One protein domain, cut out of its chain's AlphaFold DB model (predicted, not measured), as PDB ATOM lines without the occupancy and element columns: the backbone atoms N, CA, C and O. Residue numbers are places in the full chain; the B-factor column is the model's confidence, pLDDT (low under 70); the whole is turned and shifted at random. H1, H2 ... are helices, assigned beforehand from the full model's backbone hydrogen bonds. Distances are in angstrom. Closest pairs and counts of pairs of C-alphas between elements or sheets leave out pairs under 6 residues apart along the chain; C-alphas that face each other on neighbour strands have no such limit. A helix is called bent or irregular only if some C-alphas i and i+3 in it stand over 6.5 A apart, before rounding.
ATOM      1  N   THR A 432      45.940  23.959 -26.550       54.78
ATOM      2  CA  THR A 432      47.040  23.303 -27.277       54.78
ATOM      3  C   THR A 432      46.632  22.793 -28.662       54.78
ATOM      4  O   THR A 432      47.439  22.785 -29.581       54.78
ATOM      5  N   GLU A 433      45.370  22.405 -28.852       50.41
ATOM      6  CA  GLU A 433      44.870  21.852 -30.119       50.41
ATOM      7  C   GLU A 433      44.412  22.947 -31.087       50.41
ATOM      8  O   GLU A 433      44.575  22.814 -32.295       50.41
ATOM      9  N   ALA A 434      43.884  24.058 -30.563       52.00
ATOM     10  CA  ALA A 434      43.533  25.234 -31.364       52.00
ATOM     11  C   ALA A 434      44.769  26.023 -31.851       52.00
ATOM     12  O   ALA A 434      44.656  26.817 -32.783       52.00
ATOM     13  N   SER A 435      45.932  25.813 -31.221       49.28
ATOM     14  CA  SER A 435      47.218  26.437 -31.577       49.28
ATOM     15  C   SER A 435      48.075  25.589 -32.528       49.28
ATOM     16  O   SER A 435      48.986  26.119 -33.164       49.28
ATOM     17  N   LEU A 436      47.763  24.301 -32.695       48.50
ATOM     18  CA  LEU A 436      48.413  23.411 -33.657       48.50
ATOM     19  C   LEU A 436      47.766  23.552 -35.045       48.50
ATOM     20  O   LEU A 436      46.732  22.947 -35.299       48.50
ATOM     21  N   SER A 437      48.390  24.366 -35.909       53.84
ATOM     22  CA  SER A 437      48.318  24.440 -37.393       53.84
ATOM     23  C   SER A 437      46.963  24.389 -38.135       53.84
ATOM     24  O   SER A 437      46.937  24.581 -39.353       53.84
ATOM     25  N   GLN A 438      45.825  24.186 -37.471       58.41
ATOM     26  CA  GLN A 438      44.515  24.127 -38.110       58.41
ATOM     27  C   GLN A 438      43.936  25.527 -38.311       58.41
ATOM     28  O   GLN A 438      44.056  26.422 -37.475       58.41
ATOM     29  N   ARG A 439      43.258  25.726 -39.446       62.19
ATOM     30  CA  ARG A 439      42.542  26.976 -39.723       62.19
ATOM     31  C   ARG A 439      41.398  27.130 -38.711       62.19
ATOM     32  O   ARG A 439      40.701  26.163 -38.416       62.19
ATOM     33  N   PHE A 440      41.153  28.352 -38.229       64.50
ATOM     34  CA  PHE A 440      40.157  28.634 -37.181       64.50
ATOM     35  C   PHE A 440      38.768  28.028 -37.458       64.50
ATOM     36  O   PHE A 440      38.135  27.505 -36.549       64.50
ATOM     37  N   HIS A 441      38.301  28.038 -38.711       62.72
ATOM     38  CA  HIS A 441      37.005  27.454 -39.082       62.72
ATOM     39  C   HIS A 441      36.952  25.932 -38.862       62.72
ATOM     40  O   HIS A 441      35.921  25.403 -38.463       62.72
ATOM     41  N   THR A 442      38.064  25.226 -39.081       68.12
ATOM     42  CA  THR A 442      38.174  23.780 -38.863       68.12
ATOM     43  C   THR A 442      38.082  23.466 -37.372       68.12
ATOM     44  O   THR A 442      37.327  22.580 -36.969       68.12
ATOM     45  N   ALA A 443      38.766  24.262 -36.547       73.12
ATOM     46  CA  ALA A 443      38.669  24.174 -35.097       73.12
ATOM     47  C   ALA A 443      37.251  24.528 -34.604       73.12
ATOM     48  O   ALA A 443      36.665  23.780 -33.828       73.12
ATOM     49  N   ALA A 444      36.639  25.603 -35.112       69.88
ATOM     50  CA  ALA A 444      35.283  26.014 -34.743       69.88
ATOM     51  C   ALA A 444      34.230  24.951 -35.101       69.88
ATOM     52  O   ALA A 444      33.374  24.636 -34.273       69.88
ATOM     53  N   LYS A 445      34.333  24.341 -36.291       72.44
ATOM     54  CA  LYS A 445      33.468  23.233 -36.728       72.44
ATOM     55  C   LYS A 445      33.568  22.040 -35.784       72.44
ATOM     56  O   LYS A 445      32.549  21.478 -35.391       72.44
ATOM     57  N   ARG A 446      34.789  21.689 -35.369       75.56
ATOM     58  CA  ARG A 446      35.028  20.599 -34.419       75.56
ATOM     59  C   ARG A 446      34.464  20.911 -33.030       75.56
ATOM     60  O   ARG A 446      33.784  20.063 -32.460       75.56
ATOM     61  N   GLY A 447      34.691  22.118 -32.509       78.25
ATOM     62  CA  GLY A 447      34.185  22.542 -31.199       78.25
ATOM     63  C   GLY A 447      32.661  22.567 -31.125       78.25
ATOM     64  O   GLY A 447      32.075  22.035 -30.185       78.25
ATOM     65  N   LEU A 448      32.006  23.110 -32.156       73.88
ATOM     66  CA  LEU A 448      30.545  23.101 -32.261       73.88
ATOM     67  C   LEU A 448      29.985  21.677 -32.360       73.88
ATOM     68  O   LEU A 448      28.992  21.381 -31.701       73.88
ATOM     69  N   GLY A 449      30.640  20.787 -33.111       77.94
ATOM     70  CA  GLY A 449      30.239  19.381 -33.202       77.94
ATOM     71  C   GLY A 449      30.350  18.631 -31.869       77.94
ATOM     72  O   GLY A 449      29.478  17.832 -31.534       77.94
ATOM     73  N   LEU A 450      31.383  18.911 -31.067       81.50
ATOM     74  CA  LEU A 450      31.501  18.356 -29.712       81.50
ATOM     75  C   LEU A 450      30.383  18.860 -28.792       81.50
ATOM     76  O   LEU A 450      29.807  18.085 -28.036       81.50
ATOM     77  N   LEU A 451      30.044  20.144 -28.899       76.94
ATOM     78  CA  LEU A 451      28.978  20.762 -28.116       76.94
ATOM     79  C   LEU A 451      27.596  20.203 -28.496       76.94
ATOM     80  O   LEU A 451      26.754  20.005 -27.624       76.94
ATOM     81  N   GLN A 452      27.365  19.906 -29.778       78.06
ATOM     82  CA  GLN A 452      26.148  19.231 -30.244       78.06
ATOM     83  C   GLN A 452      26.008  17.833 -29.637       78.06
ATOM     84  O   GLN A 452      24.981  17.547 -29.028       78.06
ATOM     85  N   LYS A 453      27.060  17.008 -29.705       82.44
ATOM     86  CA  LYS A 453      27.056  15.666 -29.101       82.44
ATOM     87  C   LYS A 453      26.794  15.697 -27.595       82.44
ATOM     88  O   LYS A 453      26.061  14.865 -27.074       82.44
ATOM     89  N   GLU A 454      27.374  16.665 -26.889       79.44
ATOM     90  CA  GLU A 454      27.136  16.848 -25.455       79.44
ATOM     91  C   GLU A 454      25.670  17.202 -25.162       79.44
ATOM     92  O   GLU A 454      25.073  16.652 -24.241       79.44
ATOM     93  N   ARG A 455      25.059  18.081 -25.968       79.69
ATOM     94  CA  ARG A 455      23.634  18.421 -25.828       79.69
ATOM     95  C   ARG A 455      22.731  17.222 -26.068       79.69
ATOM     96  O   ARG A 455      21.783  17.036 -25.314       79.69
ATOM     97  N   GLU A 456      23.024  16.426 -27.091       84.06
ATOM     98  CA  GLU A 456      22.296  15.186 -27.367       84.06
ATOM     99  C   GLU A 456      22.410  14.223 -26.180       84.06
ATOM    100  O   GLU A 456      21.394  13.745 -25.685       84.06
ATOM    101  N   SER A 457      23.618  14.038 -25.637       85.75
ATOM    102  CA  SER A 457      23.844  13.224 -24.438       85.75
ATOM    103  C   SER A 457      23.052  13.735 -23.230       85.75
ATOM    104  O   SER A 457      22.370  12.953 -22.570       85.75
ATOM    105  N   ASN A 458      23.094  15.037 -22.942       78.75
ATOM    106  CA  ASN A 458      22.358  15.619 -21.815       78.75
ATOM    107  C   ASN A 458      20.850  15.439 -21.980       78.75
ATOM    108  O   ASN A 458      20.179  15.059 -21.027       78.75
ATOM    109  N   LYS A 459      20.332  15.623 -23.198       85.31
ATOM    110  CA  LYS A 459      18.918  15.410 -23.500       85.31
ATOM    111  C   LYS A 459      18.501  13.957 -23.262       85.31
ATOM    112  O   LYS A 459      17.494  13.721 -22.607       85.31
ATOM    113  N   THR A 460      19.296  12.984 -23.720       89.12
ATOM    114  CA  THR A 460      19.007  11.561 -23.452       89.12
ATOM    115  C   THR A 460      19.036  11.235 -21.958       89.12
ATOM    116  O   THR A 460      18.233  10.434 -21.483       89.12
ATOM    117  N   MET A 461      19.918  11.884 -21.193       84.81
ATOM    118  CA  MET A 461      20.015  11.700 -19.746       84.81
ATOM    119  C   MET A 461      18.825  12.327 -19.008       84.81
ATOM    120  O   MET A 461      18.290  11.705 -18.094       84.81
ATOM    121  N   GLU A 462      18.365  13.505 -19.431       84.06
ATOM    122  CA  GLU A 462      17.140  14.139 -18.925       84.06
ATOM    123  C   GLU A 462      15.902  13.284 -19.227       84.06
ATOM    124  O   GLU A 462      15.076  13.057 -18.342       84.06
ATOM    125  N   GLU A 463      15.788  12.755 -20.449       87.69
ATOM    126  CA  GLU A 463      14.708  11.843 -20.843       87.69
ATOM    127  C   GLU A 463      14.717  10.564 -19.987       87.69
ATOM    128  O   GLU A 463      13.669  10.148 -19.483       87.69
ATOM    129  N   ALA A 464      15.896   9.982 -19.741       87.94
ATOM    130  CA  ALA A 464      16.055   8.820 -18.870       87.94
ATOM    131  C   ALA A 464      15.693   9.130 -17.405       87.94
ATOM    132  O   ALA A 464      14.970   8.363 -16.770       87.94
ATOM    133  N   GLN A 465      16.138  10.269 -16.864       84.88
ATOM    134  CA  GLN A 465      15.791  10.711 -15.509       84.88
ATOM    135  C   GLN A 465      14.286  10.937 -15.350       84.88
ATOM    136  O   GLN A 465      13.697  10.513 -14.354       84.88
ATOM    137  N   HIS A 466      13.652  11.562 -16.341       87.25
ATOM    138  CA  HIS A 466      12.212  11.771 -16.356       87.25
ATOM    139  C   HIS A 466      11.454  10.434 -16.401       87.25
ATOM    140  O   HIS A 466      10.491  10.244 -15.656       87.25
ATOM    141  N   ALA A 467      11.921   9.466 -17.196       86.19
ATOM    142  CA  ALA A 467      11.355   8.116 -17.230       86.19
ATOM    143  C   ALA A 467      11.482   7.389 -15.876       86.19
ATOM    144  O   ALA A 467      10.513   6.788 -15.408       86.19
ATOM    145  N   VAL A 468      12.635   7.497 -15.204       84.56
ATOM    146  CA  VAL A 468      12.850   6.935 -13.858       84.56
ATOM    147  C   VAL A 468      11.929   7.591 -12.826       84.56
ATOM    148  O   VAL A 468      11.318   6.891 -12.020       84.56
ATOM    149  N   GLN A 469      11.766   8.918 -12.861       81.94
ATOM    150  CA  GLN A 469      10.838   9.620 -11.965       81.94
ATOM    151  C   GLN A 469       9.386   9.176 -12.166       81.94
ATOM    152  O   GLN A 469       8.661   8.994 -11.187       81.94
ATOM    153  N   ILE A 470       8.958   8.964 -13.415       84.50
ATOM    154  CA  ILE A 470       7.626   8.425 -13.717       84.50
ATOM    155  C   ILE A 470       7.475   7.010 -13.145       84.50
ATOM    156  O   ILE A 470       6.458   6.719 -12.515       84.50
ATOM    157  N   ALA A 471       8.479   6.145 -13.318       80.88
ATOM    158  CA  ALA A 471       8.455   4.786 -12.783       80.88
ATOM    159  C   ALA A 471       8.350   4.777 -11.247       80.88
ATOM    160  O   ALA A 471       7.480   4.102 -10.700       80.88
ATOM    161  N   LEU A 472       9.153   5.600 -10.560       79.44
ATOM    162  CA  LEU A 472       9.116   5.748  -9.100       79.44
ATOM    163  C   LEU A 472       7.765   6.277  -8.600       79.44
ATOM    164  O   LEU A 472       7.229   5.778  -7.609       79.44
ATOM    165  N   ARG A 473       7.186   7.260  -9.303       76.94
ATOM    166  CA  ARG A 473       5.859   7.805  -8.986       76.94
ATOM    167  C   ARG A 473       4.760   6.755  -9.128       76.94
ATOM    168  O   ARG A 473       3.826   6.750  -8.332       76.94
ATOM    169  N   ASN A 474       4.869   5.872 -10.118       74.81
ATOM    170  CA  ASN A 474       3.908   4.793 -10.338       74.81
ATOM    171  C   ASN A 474       4.089   3.621  -9.357       74.81
ATOM    172  O   ASN A 474       3.124   2.907  -9.106       74.81
ATOM    173  N   SER A 475       5.285   3.437  -8.784       64.88
ATOM    174  CA  SER A 475       5.563   2.390  -7.789       64.88
ATOM    175  C   SER A 475       5.210   2.761  -6.345       64.88
ATOM    176  O   SER A 475       5.212   1.883  -5.485       64.88
TER     177      SER A 475
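Overview. This is residues 432 to 475 of the 484 residues of an uncharacterized protein of Laodelphax striatellus (UniProt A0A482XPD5). One long, straight helix, H2, makes nearly the whole length of this rod, and at its first end the short helix H1 folds back beside it as a small hook. From residue 448 to residue 475, H2 stands free, with nothing packed on it. The printed part has 44 residues with two named helices, H1 then H2, and no named strand, and the class is all helix. The whole is extended, with a radius of gyration of the C-alphas of 17.8 A, and the C-alphas span 56 by 16 by 6 A.

Along the chain. H1 runs from Thr 432 to Ser 435, four residues, and its first C-alpha, 432, is at (47.040, 23.303, -27.277). A tight link of four residues follows. H2 runs from Phe 440 to Ser 475, 36 residues, and measures 52.4 A from first to last C-alpha. It begins with C-alpha 440 at (40.157, 28.634, -37.181) and ends with C-alpha 475 at (5.563, 2.390, -7.789). H2 is not bent.

Arrangement. H1 and H2 are close but not clearly touching, with 2 pairs of C-alphas within 8 A. The closest C-alphas of the two are those of Ala 434 and Ala 443, 6.2 A apart. Their centres are 26.0 A apart. In H2 every pair of O of residue i and N of residue i+4 is within hydrogen-bond range. H1 is too short for such a pair, and its one pair of O of residue i and N of residue i+3 is not within range.

Size, cuts and confidence. The two C-alphas farthest apart are those of Ser 437 and Ser 475, at 56.5 A. Residues 436 to 441 also stand free. The printed part has no cut, and its one link, H1 to H2, is tight. The mean pLDDT of the printed part is 74.5; residues 432 to 442, residue 444 and residue 475 are under 70.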